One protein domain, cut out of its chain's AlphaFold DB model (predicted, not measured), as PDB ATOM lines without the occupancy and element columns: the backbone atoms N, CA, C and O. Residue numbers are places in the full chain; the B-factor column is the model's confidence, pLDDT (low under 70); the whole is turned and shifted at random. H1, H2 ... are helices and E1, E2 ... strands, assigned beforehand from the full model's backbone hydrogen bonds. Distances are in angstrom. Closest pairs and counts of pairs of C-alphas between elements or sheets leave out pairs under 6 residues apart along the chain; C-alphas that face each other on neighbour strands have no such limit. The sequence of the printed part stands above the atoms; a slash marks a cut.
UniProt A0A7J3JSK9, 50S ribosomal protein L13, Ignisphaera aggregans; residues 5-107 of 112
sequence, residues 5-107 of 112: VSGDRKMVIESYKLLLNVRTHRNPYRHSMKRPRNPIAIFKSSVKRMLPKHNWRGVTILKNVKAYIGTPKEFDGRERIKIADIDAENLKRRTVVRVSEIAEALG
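AT A GLANCE: This is residues 5 to 107 of the 112 residues of the protein "50S ribosomal protein L13" of Ignisphaera aggregans (UniProt A0A7J3JSK9). This is a loose, open assembly of short helices: H5 joins H1 to the beginning of H3, and H4 folds back beside the other end of H3 to make a helical hairpin. H2 lies away from the other helices, with residues 25 to 30 sticking out there, and the long stretch between H4 and E1 swings wide of the body, with residues 70 to 87 sticking out. The printed part has 103 residues with five named helices and one named strand, in the order H1, H2, H3, H4, E1, H5; the class is mostly helix, though under half of the residues, 48, are in named elements. The whole is loose, with a radius of gyration of the C-alphas of 16.3 A and spans of 50 by 37 by 27 A.

HOW THE PARTS SIT: Residues 5 to 6 pair antiparallel with residues 96 to 97 of E1, residues 96 to 98, which pairs with no named strand. H1, residues 9 to 21, touches H5, residues 99 to 105, with residues 12 to 16 alone; their closest C-alphas, those of Ile 13 and Ile 102, are 5.9 A apart, at a steep tilt of 65 degrees, the same way. H2, residues 28 to 31, touches no helix. H3, residues 39 to 50, forms a hairpin with H4, residues 56 to 64: they touch through residues 44 to 48 of H3 alone, at a shallow tilt of 27 degrees, opposite ways, and their closest C-alphas, those of Lys 48 and Leu 62, are 6.4 A apart. H3 only just touches H5, with 3 pairs of C-alphas within 8 A and with residue 39 of H3 alone; the closest, those of Pro 39 and Ala 103, are 5.6 A apart, and the tilt is steep at 61 degrees, opposite ways. The helix packing is mostly crossed, but only just, with 1 of 3 touching pairs at a shallow tilt. H1 and H3 are apart. E1 and H5 meet only through their link. In H1, H3, H4 and H5 every O i to N i+4 pair is within hydrogen-bond range; H2 is too short for such a pair.

IN THESE COORDINATES: H1 begins with C-alpha 9 at (-30.006, -20.261, 22.669) and is 18.7 A long from first to last C-alpha. H2 spans 5.3 A, H3 17.0 A and H4 12.8 A, with C-alpha 64 at (-58.669, -20.516, 34.465). E1 spans 6.8 A, and H5 spans 9.8 A, ending with C-alpha 105 at (-37.306, -22.281, 15.556).

THE WHOLE: The two C-alphas farthest apart, those of Arg 26 and Gly 77, are 50.5 A apart. The printed part has no cut. The link from H4 to E1 is long, with 31 residues. The mean pLDDT of the printed part is 80.5, and it is under 70 at residues 76 to 77, 79, 82 and 84 to 94 of this model.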
ATOM      1  N   VAL A   5     -36.790 -17.803  29.038       80.56
ATOM      2  CA  VAL A   5     -36.280 -19.094  29.489       80.56
ATOM      3  C   VAL A   5     -34.782 -18.942  29.690       80.56
ATOM      4  O   VAL A   5     -34.094 -18.442  28.805       80.56
ATOM      5  N   SER A   6     -34.267 -19.362  30.841       79.50
ATOM      6  CA  SER A   6     -32.829 -19.343  31.103       79.50
ATOM      7  C   SER A   6     -32.107 -20.448  30.329       79.50
ATOM      8  O   SER A   6     -32.564 -21.591  30.273       79.50
ATOM      9  N   GLY A   7     -30.950 -20.123  29.753       81.75
ATOM     10  CA  GLY A   7     -30.109 -21.069  29.020       81.75
ATOM     11  C   GLY A   7     -29.538 -20.499  27.727       81.75
ATOM     12  O   GLY A   7     -29.985 -19.471  27.225       81.75
ATOM     13  N   ASP A   8     -28.532 -21.186  27.185       85.31
ATOM     14  CA  ASP A   8     -27.982 -20.841  25.876       85.31
ATOM     15  C   ASP A   8     -29.003 -21.104  24.762       85.31
ATOM     16  O   ASP A   8     -29.712 -22.116  24.764       85.31
ATOM     17  N   ARG A   9     -29.051 -20.203  23.778       84.69
ATOM     18  CA  ARG A   9     -30.006 -20.261  22.669       84.69
ATOM     19  C   ARG A   9     -29.939 -21.579  21.905       84.69
ATOM     20  O   ARG A   9     -30.987 -22.172  21.641       84.69
ATOM     21  N   LYS A  10     -28.737 -22.044  21.555       87.19
ATOM     22  CA  LYS A  10     -28.570 -23.279  20.775       87.19
ATOM     23  C   LYS A  10     -29.020 -24.480  21.594       87.19
ATOM     24  O   LYS A  10     -29.845 -25.259  21.123       87.19
ATOM     25  N   MET A  11     -28.562 -24.560  22.844       87.44
ATOM     26  CA  MET A  11     -28.898 -25.653  23.758       87.44
ATOM     27  C   MET A  11     -30.411 -25.776  23.976       87.44
ATOM     28  O   MET A  11     -30.965 -26.876  23.896       87.44
ATOM     29  N   VAL A  12     -31.094 -24.659  24.243       87.81
ATOM     30  CA  VAL A  12     -32.542 -24.658  24.489       87.81
ATOM     31  C   VAL A  12     -33.290 -25.117  23.238       87.81
ATOM     32  O   VAL A  12     -34.108 -26.034  23.317       87.81
ATOM     33  N   ILE A  13     -32.988 -24.542  22.072       88.62
ATOM     34  CA  ILE A  13     -33.663 -24.902  20.817       88.62
ATOM     35  C   ILE A  13     -33.437 -26.378  20.473       88.62
ATOM     36  O   ILE A  13     -34.387 -27.080  20.120       88.62
ATOM     37  N   GLU A  14     -32.203 -26.865  20.594       90.56
ATOM     38  CA  GLU A  14     -31.861 -28.254  20.291       90.56
ATOM     39  C   GLU A  14     -32.566 -29.228  21.236       90.56
ATOM     40  O   GLU A  14     -33.135 -30.219  20.780       90.56
ATOM     41  N   SER A  15     -32.660 -28.888  22.524       88.44
ATOM     42  CA  SER A  15     -33.421 -29.669  23.504       88.44
ATOM     43  C   SER A  15     -34.894 -29.791  23.099       88.44
ATOM     44  O   SER A  15     -35.464 -30.884  23.116       88.44
ATOM     45  N   TYR A  16     -35.525 -28.692  22.673       87.88
ATOM     46  CA  TYR A  16     -36.909 -28.731  22.190       87.88
ATOM     47  C   TYR A  16     -37.059 -29.537  20.889       87.88
ATOM     48  O   TYR A  16     -38.045 -30.267  20.740       87.88
ATOM     49  N   LYS A  17     -36.089 -29.467  19.969       88.00
ATOM     50  CA  LYS A  17     -36.077 -30.280  18.739       88.00
ATOM     51  C   LYS A  17     -35.909 -31.770  19.037       88.00
ATOM     52  O   LYS A  17     -36.665 -32.579  18.504       88.00
ATOM     53  N   LEU A  18     -35.000 -32.135  19.940       89.44
ATOM     54  CA  LEU A  18     -34.806 -33.513  20.394       89.44
ATOM     55  C   LEU A  18     -36.109 -34.082  20.955       89.44
ATOM     56  O   LEU A  18     -36.535 -35.175  20.590       89.44
ATOM     57  N   LEU A  19     -36.791 -33.298  21.789       85.88
ATOM     58  CA  LEU A  19     -38.087 -33.660  22.333       85.88
ATOM     59  C   LEU A  19     -39.124 -33.927  21.228       85.88
ATOM     60  O   LEU A  19     -39.866 -34.902  21.342       85.88
ATOM     61  N   LEU A  20     -39.178 -33.115  20.166       84.69
ATOM     62  CA  LEU A  20     -40.076 -33.347  19.022       84.69
ATOM     63  C   LEU A  20     -39.793 -34.661  18.279       84.69
ATOM     64  O   LEU A  20     -40.737 -35.265  17.767       84.69
ATOM     65  N   ASN A  21     -38.538 -35.109  18.250       85.00
ATOM     66  CA  ASN A  21     -38.149 -36.365  17.606       85.00
ATOM     67  C   ASN A  21     -38.595 -37.604  18.397       85.00
ATOM     68  O   ASN A  21     -38.737 -38.681  17.820       85.00
ATOM     69  N   VAL A  22     -38.876 -37.466  19.699       83.38
ATOM     70  CA  VAL A  22     -39.350 -38.580  20.531       83.38
ATOM     71  C   VAL A  22     -40.747 -39.018  20.084       83.38
ATOM     72  O   VAL A  22     -41.736 -38.310  20.298       83.38
ATOM     73  N   ARG A  23     -40.829 -40.220  19.508       78.88
ATOM     74  CA  ARG A  23     -42.061 -40.844  19.012       78.88
ATOM     75  C   ARG A  23     -42.250 -42.236  19.602       78.88
ATOM     76  O   ARG A  23     -41.299 -42.919  19.957       78.88
ATOM     77  N   THR A  24     -43.505 -42.651  19.712       81.88
ATOM     78  CA  THR A  24     -43.877 -43.993  20.170       81.88
ATOM     79  C   THR A  24     -43.986 -44.921  18.965       81.88
ATOM     80  O   THR A  24     -44.720 -44.599  18.033       81.88
ATOM     81  N   HIS A  25     -43.327 -46.083  19.007       79.62
ATOM     82  CA  HIS A  25     -43.322 -47.043  17.894       79.62
ATOM     83  C   HIS A  25     -44.705 -47.635  17.574       79.62
ATOM     84  O   HIS A  25     -45.011 -47.861  16.411       79.62
ATOM     85  N   ARG A  26     -45.563 -47.859  18.581       79.38
ATOM     86  CA  ARG A  26     -46.841 -48.574  18.397       79.38
ATOM     87  C   ARG A  26     -47.883 -47.789  17.591       79.38
ATOM     88  O   ARG A  26     -48.327 -48.241  16.549       79.38
ATOM     89  N   ASN A  27     -48.322 -46.636  18.099       80.81
ATOM     90  CA  ASN A  27     -49.206 -45.724  17.366       80.81
ATOM     91  C   ASN A  27     -48.965 -44.279  17.839       80.81
ATOM     92  O   ASN A  27     -49.514 -43.860  18.870       80.81
ATOM     93  N   PRO A  28     -48.158 -43.502  17.100       75.56
ATOM     94  CA  PRO A  28     -47.769 -42.160  17.511       75.56
ATOM     95  C   PRO A  28     -48.935 -41.164  17.499       75.56
ATOM     96  O   PRO A  28     -48.909 -40.172  18.228       75.56
ATOM     97  N   TYR A  29     -50.005 -41.418  16.742       75.44
ATOM     98  CA  TYR A  29     -51.145 -40.501  16.696       75.44
ATOM     99  C   TYR A  29     -51.940 -40.481  18.002       75.44
ATOM    100  O   TYR A  29     -52.393 -39.406  18.410       75.44
ATOM    101  N   ARG A  30     -52.068 -41.634  18.674       75.06
ATOM    102  CA  ARG A  30     -52.824 -41.770  19.931       75.06
ATOM    103  C   ARG A  30     -51.947 -41.768  21.178       75.06
ATOM    104  O   ARG A  30     -52.340 -41.174  22.176       75.06
ATOM    105  N   HIS A  31     -50.783 -42.414  21.133       74.38
ATOM    106  CA  HIS A  31     -49.983 -42.661  22.338       74.38
ATOM    107  C   HIS A  31     -48.785 -41.730  22.501       74.38
ATOM    108  O   HIS A  31     -48.244 -41.645  23.602       74.38
ATOM    109  N   SER A  32     -48.362 -41.009  21.456       77.69
ATOM    110  CA  SER A  32     -47.264 -40.061  21.634       77.69
ATOM    111  C   SER A  32     -47.714 -38.798  22.350       77.69
ATOM    112  O   SER A  32     -48.793 -38.245  22.117       77.69
ATOM    113  N   MET A  33     -46.816 -38.311  23.203       79.69
ATOM    114  CA  MET A  33     -46.964 -37.031  23.873       79.69
ATOM    115  C   MET A  33     -47.122 -35.923  22.826       79.69
ATOM    116  O   MET A  33     -46.224 -35.684  22.020       79.69
ATOM    117  N   LYS A  34     -48.260 -35.223  22.847       82.31
ATOM    118  CA  LYS A  34     -48.488 -34.072  21.970       82.31
ATOM    119  C   LYS A  34     -47.584 -32.929  22.421       82.31
ATOM    120  O   LYS A  34     -47.699 -32.443  23.546       82.31
ATOM    121  N   ARG A  35     -46.671 -32.516  21.544       85.44
ATOM    122  CA  ARG A  35     -45.729 -31.425  21.794       85.44
ATOM    123  C   ARG A  35     -46.125 -30.220  20.943       85.44
ATOM    124  O   ARG A  35     -46.022 -30.297  19.719       85.44
ATOM    125  N   PRO A  36     -46.641 -29.146  21.558       85.75
ATOM    126  CA  PRO A  36     -47.073 -27.978  20.808       85.75
ATOM    127  C   PRO A  36     -45.886 -27.165  20.291       85.75
ATOM    128  O   PRO A  36     -44.837 -27.112  20.924       85.75
ATOM    129  N   ARG A  37     -46.104 -26.488  19.160       86.69
ATOM    130  CA  ARG A  37     -45.167 -25.514  18.573       86.69
ATOM    131  C   ARG A  37     -45.573 -24.063  18.854       86.69
ATOM    132  O   ARG A  37     -44.733 -23.182  18.847       86.69
ATOM    133  N   ASN A  38     -46.855 -23.821  19.142       86.88
ATOM    134  CA  ASN A  38     -47.392 -22.498  19.467       86.88
ATOM    135  C   ASN A  38     -46.894 -22.037  20.856       86.88
ATOM    136  O   ASN A  38     -47.040 -22.805  21.814       86.88
ATOM    137  N   PRO A  39     -46.399 -20.793  21.014       87.00
ATOM    138  CA  PRO A  39     -45.913 -20.266  22.289       87.00
ATOM    139  C   PRO A  39     -46.965 -20.293  23.407       87.00
ATOM    140  O   PRO A  39     -46.625 -20.596  24.551       87.00
ATOM    141  N   ILE A  40     -48.247 -20.047  23.103       87.62
ATOM    142  CA  ILE A  40     -49.349 -20.148  24.081       87.62
ATOM    143  C   ILE A  40     -49.436 -21.575  24.614       87.62
ATOM    144  O   ILE A  40     -49.534 -21.806  25.819       87.62
ATOM    145  N   ALA A  41     -49.415 -22.549  23.708       87.25
ATOM    146  CA  ALA A  41     -49.573 -23.947  24.064       87.25
ATOM    147  C   ALA A  41     -48.317 -24.514  24.745       87.25
ATOM    148  O   ALA A  41     -48.452 -25.359  25.630       87.25
ATOM    149  N   ILE A  42     -47.119 -24.031  24.393       87.69
ATOM    150  CA  ILE A  42     -45.872 -24.314  25.120       87.69
ATOM    151  C   ILE A  42     -46.003 -23.824  26.566       87.69
ATOM    152  O   ILE A  42     -45.849 -24.624  27.488       87.69
ATOM    153  N   PHE A  43     -46.400 -22.564  26.771       87.81
ATOM    154  CA  PHE A  43     -46.606 -22.005  28.109       87.81
ATOM    155  C   PHE A  43     -47.648 -22.798  28.911       87.81
ATOM    156  O   PHE A  43     -47.364 -23.269  30.014       87.81
ATOM    157  N   LYS A  44     -48.830 -23.048  28.333       88.81
ATOM    158  CA  LYS A  44     -49.878 -23.847  28.991       88.81
ATOM    159  C   LYS A  44     -49.429 -25.279  29.290       88.81
ATOM    160  O   LYS A  44     -49.851 -25.842  30.296       88.81
ATOM    161  N   SER A  45     -48.580 -25.877  28.453       88.75
ATOM    162  CA  SER A  45     -48.037 -27.220  28.700       88.75
ATOM    163  C   SER A  45     -47.057 -27.239  29.868       88.75
ATOM    164  O   SER A  45     -47.080 -28.195  30.644       88.75
ATOM    165  N   SER A  46     -46.238 -26.196  30.018       88.69
ATOM    166  CA  SER A  46     -45.366 -26.017  31.182       88.69
ATOM    167  C   SER A  46     -46.191 -25.870  32.459       88.69
ATOM    168  O   SER A  46     -46.013 -26.662  33.380       88.69
ATOM    169  N   VAL A  47     -47.189 -24.978  32.468       88.06
ATOM    170  CA  VAL A  47     -48.103 -24.807  33.616       88.06
ATOM    171  C   VAL A  47     -48.832 -26.114  33.942       88.06
ATOM    172  O   VAL A  47     -48.830 -26.561  35.084       88.06
ATOM    173  N   LYS A  48     -49.380 -26.808  32.934       88.38
ATOM    174  CA  LYS A  48     -50.044 -28.110  33.113       88.38
ATOM    175  C   LYS A  48     -49.134 -29.157  33.760       88.38
ATOM    176  O   LYS A  48     -49.627 -30.033  34.464       88.38
ATOM    177  N   ARG A  49     -47.826 -29.123  33.488       87.88
ATOM    178  CA  ARG A  49     -46.859 -30.059  34.081       87.88
ATOM    179  C   ARG A  49     -46.550 -29.748  35.545       87.88
ATOM    180  O   ARG A  49     -46.160 -30.675  36.241       87.88
ATOM    181  N   MET A  50     -46.753 -28.508  35.986       90.19
ATOM    182  CA  MET A  50     -46.570 -28.075  37.378       90.19
ATOM    183  C   MET A  50     -47.825 -28.284  38.240       90.19
ATOM    184  O   MET A  50     -47.753 -28.206  39.459       90.19
ATOM    185  N   LEU A  51     -48.979 -28.555  37.622       88.31
ATOM    186  CA  LEU A  51     -50.241 -28.783  38.321       88.31
ATOM    187  C   LEU A  51     -50.480 -30.275  38.624       88.31
ATOM    188  O   LEU A  51     -50.060 -31.145  37.850       88.31
ATOM    189  N   PRO A  52     -51.215 -30.593  39.707       88.25
ATOM    190  CA  PRO A  52     -51.551 -31.969  40.057       88.25
ATOM    191  C   PRO A  52     -52.482 -32.582  39.004       88.25
ATOM    192  O   PRO A  52     -53.602 -32.117  38.795       88.25
ATOM    193  N   LYS A  53     -52.028 -33.651  38.343       80.94
ATOM    194  CA  LYS A  53     -52.769 -34.303  37.245       80.94
ATOM    195  C   LYS A  53     -53.866 -35.253  37.714       80.94
ATOM    196  O   LYS A  53     -54.786 -35.524  36.952       80.94
ATOM    197  N   HIS A  54     -53.748 -35.763  38.936       81.94
ATOM    198  CA  HIS A  54     -54.648 -36.781  39.483       81.94
ATOM    199  C   HIS A  54     -55.966 -36.192  40.005       81.94
ATOM    200  O   HIS A  54     -56.955 -36.907  40.099       81.94
ATOM    201  N   ASN A  55     -56.003 -34.882  40.283       87.38
ATOM    202  CA  ASN A  55     -57.165 -34.216  40.865       87.38
ATOM    203  C   ASN A  55     -57.879 -33.320  39.847       87.38
ATOM    204  O   ASN A  55     -57.247 -32.565  39.106       87.38
ATOM    205  N   TRP A  56     -59.214 -33.303  39.910       88.00
ATOM    206  CA  TRP A  56     -60.071 -32.394  39.137       88.00
ATOM    207  C   TRP A  56     -59.692 -30.917  39.329       88.00
ATOM    208  O   TRP A  56     -59.768 -30.128  38.389       88.00
ATOM    209  N   ARG A  57     -59.185 -30.560  40.517       87.38
ATOM    210  CA  ARG A  57     -58.691 -29.213  40.839       87.38
ATOM    211  C   ARG A  57     -57.617 -28.734  39.861       87.38
ATOM    212  O   ARG A  57     -57.680 -27.596  39.411       87.38
ATOM    213  N   GLY A  58     -56.670 -29.596  39.480       86.81
ATOM    214  CA  GLY A  58     -55.618 -29.230  38.525       86.81
ATOM    215  C   GLY A  58     -56.179 -28.902  37.141       86.81
ATOM    216  O   GLY A  58     -55.710 -27.978  36.477       86.81
ATOM    217  N   VAL A  59     -57.240 -29.603  36.730       85.50
ATOM    218  CA  VAL A  59     -57.951 -29.332  35.474       85.50
ATOM    219  C   VAL A  59     -58.683 -27.992  35.544       85.50
ATOM    220  O   VAL A  59     -58.600 -27.210  34.598       85.50
ATOM    221  N   THR A  60     -59.356 -27.699  36.657       88.69
ATOM    222  CA  THR A  60     -60.052 -26.419  36.866       88.69
ATOM    223  C   THR A  60     -59.080 -25.241  36.859       88.69
ATOM    224  O   THR A  60     -59.305 -24.267  36.143       88.69
ATOM    225  N   ILE A  61     -57.953 -25.350  37.567       90.19
ATOM    226  CA  ILE A  61     -56.920 -24.305  37.589       90.19
ATOM    227  C   ILE A  61     -56.384 -24.059  36.176       90.19
ATOM    228  O   ILE A  61     -56.303 -22.915  35.735       90.19
ATOM    229  N   LEU A  62     -56.085 -25.122  35.423       87.81
ATOM    230  CA  LEU A  62     -55.581 -24.984  34.057       87.81
ATOM    231  C   LEU A  62     -56.590 -24.301  33.116       87.81
ATOM    232  O   LEU A  62     -56.173 -23.573  32.215       87.81
ATOM    233  N   LYS A  63     -57.900 -24.516  33.313       86.38
ATOM    234  CA  LYS A  63     -58.955 -23.827  32.547       86.38
ATOM    235  C   LYS A  63     -58.979 -22.323  32.828       86.38
ATOM    236  O   LYS A  63     -59.206 -21.547  31.903       86.38
ATOM    237  N   ASN A  64     -58.694 -21.923  34.064       88.38
ATOM    238  CA  ASN A  64     -58.669 -20.516  34.465       88.38
ATOM    239  C   ASN A  64     -57.449 -19.763  33.903       88.38
ATOM    240  O   ASN A  64     -57.506 -18.549  33.717       88.38
ATOM    241  N   VAL A  65     -56.359 -20.466  33.568       87.62
ATOM    242  CA  VAL A  65     -55.160 -19.859  32.969       87.62
ATOM    243  C   VAL A  65     -55.404 -19.508  31.495       87.62
ATOM    244  O   VAL A  65     -55.362 -20.353  30.588       87.62
ATOM    245  N   LYS A  66     -55.612 -18.214  31.239       84.56
ATOM    246  CA  LYS A  66     -55.671 -17.629  29.894       84.56
ATOM    247  C   LYS A  66     -54.301 -17.062  29.523       84.56
ATOM    248  O   LYS A  66     -53.651 -16.406  30.324       84.56
ATOM    249  N   ALA A  67     -53.849 -17.356  28.308       83.94
ATOM    250  CA  ALA A  67     -52.565 -16.905  27.789       83.94
ATOM    251  C   ALA A  67     -52.776 -16.390  26.366       83.94
ATOM    252  O   ALA A  67     -53.472 -17.034  25.580       83.94
ATOM    253  N   TYR A  68     -52.177 -15.241  26.069       82.50
ATOM    254  CA  TYR A  68     -52.381 -14.491  24.835       82.50
ATOM    255  C   TYR A  68     -51.038 -14.203  24.153       82.50
ATOM    256  O   TYR A  68     -49.982 -14.174  24.797       82.50
ATOM    257  N   ILE A  69     -51.076 -14.024  22.834       78.75
ATOM    258  CA  ILE A  69     -49.965 -13.470  22.053       78.75
ATOM    259  C   ILE A  69     -50.265 -11.983  21.879       78.75
ATOM    260  O   ILE A  69     -51.364 -11.631  21.467       78.75
ATOM    261  N   GLY A  70     -49.311 -11.126  22.241       77.56
ATOM    262  CA  GLY A  70     -49.555  -9.689  22.354       77.56
ATOM    263  C   GLY A  70     -50.444  -9.323  23.548       77.56
ATOM    264  O   GLY A  70     -50.710 -10.143  24.432       77.56
ATOM    265  N   THR A  71     -50.873  -8.067  23.583       73.88
ATOM    266  CA  THR A  71     -51.848  -7.563  24.553       73.88
ATOM    267  C   THR A  71     -53.190  -7.448  23.833       73.88
ATOM    268  O   THR A  71     -53.262  -6.735  22.834       73.88
ATOM    269  N   PRO A  72     -54.246  -8.161  24.268       76.44
ATOM    270  CA  PRO A  72     -55.569  -7.968  23.686       76.44
ATOM    271  C   PRO A  72     -56.034  -6.536  23.965       76.44
ATOM    272  O   PRO A  72     -55.788  -6.035  25.061       76.44
ATOM    273  N   LYS A  73     -56.747  -5.908  23.019       70.69
ATOM    274  CA  LYS A  73     -57.253  -4.527  23.160       70.69
ATOM    275  C   LYS A  73     -58.041  -4.305  24.462       70.69
ATOM    276  O   LYS A  73     -57.974  -3.243  25.053       70.69
ATOM    277  N   GLU A  74     -58.717  -5.340  24.953       70.44
ATOM    278  CA  GLU A  74     -59.512  -5.338  26.194       70.44
ATOM    279  C   GLU A  74     -58.684  -5.264  27.500       70.44
ATOM    280  O   GLU A  74     -59.213  -5.053  28.597       70.44
ATOM    281  N   PHE A  75     -57.369  -5.469  27.392       70.19
ATOM    282  CA  PHE A  75     -56.400  -5.373  28.487       70.19
ATOM    283  C   PHE A  75     -55.352  -4.284  28.235       70.19
ATOM    284  O   PHE A  75     -54.373  -4.191  28.982       70.19
ATOM    285  N   ASP A  76     -55.533  -3.479  27.190       66.12
ATOM    286  CA  ASP A  76     -54.687  -2.325  26.933       66.12
ATOM    287  C   ASP A  76     -54.985  -1.260  28.001       66.12
ATOM    288  O   ASP A  76     -56.132  -0.867  28.195       66.12
ATOM    289  N   GLY A  77     -53.976  -0.895  28.796       66.12
ATOM    290  CA  GLY A  77     -54.125   0.049  29.913       66.12
ATOM    291  C   GLY A  77     -54.462  -0.549  31.287       66.12
ATOM    292  O   GLY A  77     -54.530   0.204  32.253       66.12
ATOM    293  N   ARG A  78     -54.624  -1.875  31.435       72.81
ATOM    294  CA  ARG A  78     -54.744  -2.476  32.782       72.81
ATOM    295  C   ARG A  78     -53.389  -2.572  33.481       72.81
ATOM    296  O   ARG A  78     -52.378  -2.895  32.848       72.81
ATOM    297  N   GLU A  79     -53.394  -2.366  34.798       67.44
ATOM    298  CA  GLU A  79     -52.211  -2.534  35.639       67.44
ATOM    299  C   GLU A  79     -51.660  -3.957  35.529       67.44
ATOM    300  O   GLU A  79     -52.365  -4.960  35.685       67.44
ATOM    301  N   ARG A  80     -50.367  -4.045  35.213       74.19
ATOM    302  CA  ARG A  80     -49.653  -5.314  35.093       74.19
ATOM    303  C   ARG A  80     -48.925  -5.561  36.398       74.19
ATOM    304  O   ARG A  80     -47.967  -4.861  36.710       74.19
ATOM    305  N   ILE A  81     -49.340  -6.594  37.117       77.50
ATOM    306  CA  ILE A  81     -48.607  -7.053  38.291       77.50
ATOM    307  C   ILE A  81     -47.331  -7.738  37.794       77.50
ATOM    308  O   ILE A  81     -47.386  -8.805  37.177       77.50
ATOM    309  N   LYS A  82     -46.180  -7.101  38.023       69.81
ATOM    310  CA  LYS A  82     -44.873  -7.751  37.892       69.81
ATOM    311  C   LYS A  82     -44.547  -8.434  39.213       69.81
ATOM    312  O   LYS A  82     -44.690  -7.837  40.274       69.81
ATOM    313  N   ILE A  83     -44.134  -9.691  39.138       72.81
ATOM    314  CA  ILE A  83     -43.708 -10.457  40.305       72.81
ATOM    315  C   ILE A  83     -42.195 -10.269  40.413       72.81
ATOM    316  O   ILE A  83     -41.468 -10.863  39.621       72.81
ATOM    317  N   ALA A  84     -41.750  -9.457  41.379       61.53
ATOM    318  CA  ALA A  84     -40.343  -9.078  41.574       61.53
ATOM    319  C   ALA A  84     -39.380 -10.281  41.677       61.53
ATOM    320  O   ALA A  84     -38.226 -10.229  41.256       61.53
ATOM    321  N   ASP A  85     -39.878 -11.400  42.206       60.72
ATOM    322  CA  ASP A  85     -39.121 -12.642  42.388       60.72
ATOM    323  C   ASP A  85     -38.747 -13.330  41.057       60.72
ATOM    324  O   ASP A  85     -37.772 -14.074  40.977       60.72
ATOM    325  N   ILE A  86     -39.496 -13.060  39.981       62.66
ATOM    326  CA  ILE A  86     -39.363 -13.728  38.672       62.66
ATOM    327  C   ILE A  86     -38.743 -12.776  37.627       62.66
ATOM    328  O   ILE A  86     -38.733 -13.064  36.426       62.66
ATOM    329  N   ASP A  87     -38.218 -11.626  38.052       62.78
ATOM    330  CA  ASP A  87     -37.593 -10.677  37.136       62.78
ATOM    331  C   ASP A  87     -36.305 -11.234  36.512       62.78
ATOM    332  O   ASP A  87     -35.501 -11.925  37.142       62.78
ATOM    333  N   ALA A  88     -36.103 -10.901  35.234       59.50
ATOM    334  CA  ALA A  88     -34.951 -11.338  34.445       59.50
ATOM    335  C   ALA A  88     -33.607 -10.905  35.054       59.50
ATOM    336  O   ALA A  88     -32.582 -11.528  34.793       59.50
ATOM    337  N   GLU A  89     -33.626  -9.850  35.865       59.69
ATOM    338  CA  GLU A  89     -32.464  -9.286  36.552       59.69
ATOM    339  C   GLU A  89     -31.985 -10.178  37.709       59.69
ATOM    340  O   GLU A  89     -30.789 -10.223  37.988       59.69
ATOM    341  N   ASN A  90     -32.883 -10.968  38.311       57.28
ATOM    342  CA  ASN A  90     -32.564 -11.911  39.389       57.28
ATOM    343  C   ASN A  90     -32.083 -13.280  38.875       57.28
ATOM    344  O   ASN A  90     -31.695 -14.156  39.656       57.28
ATOM    345  N   LEU A  91     -32.072 -13.500  37.556       63.03
ATOM    346  CA  LEU A  91     -31.550 -14.740  36.994       63.03
ATOM    347  C   LEU A  91     -30.021 -14.781  37.116       63.03
ATOM    348  O   LEU A  91     -29.298 -14.052  36.444       63.03
ATOM    349  N   LYS A  92     -29.511 -15.761  37.873       58.78
ATOM    350  CA  LYS A  92     -28.066 -16.061  37.962       58.78
ATOM    351  C   LYS A  92     -27.404 -16.339  36.602       58.78
ATOM    352  O   LYS A  92     -26.184 -16.280  36.490       58.78
ATOM    353  N   ARG A  93     -28.182 -16.699  35.573       61.03
ATOM    354  CA  ARG A  93     -27.681 -16.963  34.217       61.03
ATOM    355  C   ARG A  93     -27.942 -15.767  33.308       61.03
ATOM    356  O   ARG A  93     -29.088 -15.399  33.085       61.03
ATOM    357  N   ARG A  94     -26.862 -15.252  32.714       63.25
ATOM    358  CA  ARG A  94     -26.855 -14.134  31.755       63.25
ATOM    359  C   ARG A  94     -27.576 -14.461  30.439       63.25
ATOM    360  O   ARG A  94     -28.042 -13.559  29.754       63.25
ATOM    361  N   THR A  95     -27.633 -15.740  30.064       74.25
ATOM    362  CA  THR A  95     -28.253 -16.190  28.815       74.25
ATOM    363  C   THR A  95     -29.729 -16.498  29.022       74.25
ATOM    364  O   THR A  95     -30.109 -17.384  29.792       74.25
ATOM    365  N   VAL A  96     -30.563 -15.739  28.315       80.62
ATOM    366  CA  VAL A  96     -32.016 -15.884  28.296       80.62
ATOM    367  C   VAL A  96     -32.502 -15.954  26.855       80.62
ATOM    368  O   VAL A  96     -31.973 -15.282  25.973       80.62
ATOM    369  N   VAL A  97     -33.519 -16.773  26.618       82.75
ATOM    370  CA  VAL A  97     -34.117 -17.007  25.301       82.75
ATOM    371  C   VAL A  97     -35.600 -16.705  25.389       82.75
ATOM    372  O   VAL A  97     -36.266 -17.119  26.344       82.75
ATOM    373  N   ARG A  98     -36.147 -15.996  24.401       85.44
ATOM    374  CA  ARG A  98     -37.587 -15.732  24.362       85.44
ATOM    375  C   ARG A  98     -38.347 -16.957  23.873       85.44
ATOM    376  O   ARG A  98     -37.908 -17.679  22.980       85.44
ATOM    377  N   VAL A  99     -39.546 -17.163  24.412       84.50
ATOM    378  CA  VAL A  99     -40.425 -18.254  23.966       84.50
ATOM    379  C   VAL A  99     -40.895 -18.058  22.513       84.50
ATOM    380  O   VAL A  99     -41.158 -19.062  21.856       84.50
ATOM    381  N   SER A 100     -40.951 -16.822  21.985       83.62
ATOM    382  CA  SER A 100     -41.114 -16.583  20.532       83.62
ATOM    383  C   SER A 100     -40.060 -17.316  19.737       83.62
ATOM    384  O   SER A 100     -40.399 -18.145  18.906       83.62
ATOM    385  N   GLU A 101     -38.793 -17.045  20.043       84.06
ATOM    386  CA  GLU A 101     -37.670 -17.544  19.256       84.06
ATOM    387  C   GLU A 101     -37.634 -19.072  19.259       84.06
ATOM    388  O   GLU A 101     -37.330 -19.701  18.247       84.06
ATOM    389  N   ILE A 102     -37.990 -19.680  20.396       84.94
ATOM    390  CA  ILE A 102     -38.153 -21.131  20.504       84.94
ATOM    391  C   ILE A 102     -39.288 -21.595  19.587       84.94
ATOM    392  O   ILE A 102     -39.099 -22.523  18.809       84.94
ATOM    393  N   ALA A 103     -40.462 -20.968  19.657       86.19
ATOM    394  CA  ALA A 103     -41.602 -21.346  18.830       86.19
ATOM    395  C   ALA A 103     -41.310 -21.191  17.324       86.19
ATOM    396  O   ALA A 103     -41.591 -22.111  16.554       86.19
ATOM    397  N   GLU A 104     -40.693 -20.083  16.914       86.38
ATOM    398  CA  GLU A 104     -40.261 -19.820  15.536       86.38
ATOM    399  C   GLU A 104     -39.275 -20.890  15.052       86.38
ATOM    400  O   GLU A 104     -39.476 -21.495  13.998       86.38
ATOM    401  N   ALA A 105     -38.272 -21.227  15.869       86.06
ATOM    402  CA  ALA A 105     -37.306 -22.281  15.556       86.06
ATOM    403  C   ALA A 105     -37.932 -23.687  15.472       86.06
ATOM    404  O   ALA A 105     -37.368 -24.578  14.829       86.06
ATOM    405  N   LEU A 106     -39.085 -23.902  16.113       85.19
ATOM    406  CA  LEU A 106     -39.874 -25.136  16.022       85.19
ATOM    407  C   LEU A 106     -40.858 -25.128  14.838       85.19
ATOM    408  O   LEU A 106     -41.581 -26.109  14.640       85.19
ATOM    409  N   GLY A 107     -40.883 -24.056  14.043       83.81
ATOM    410  CA  GLY A 107     -41.719 -23.919  12.852       83.81
ATOM    411  C   GLY A 107     -43.096 -23.314  13.119       83.81
ATOM    412  O   GLY A 107     -44.026 -23.558  12.349       83.81
TER     413      GLY A 107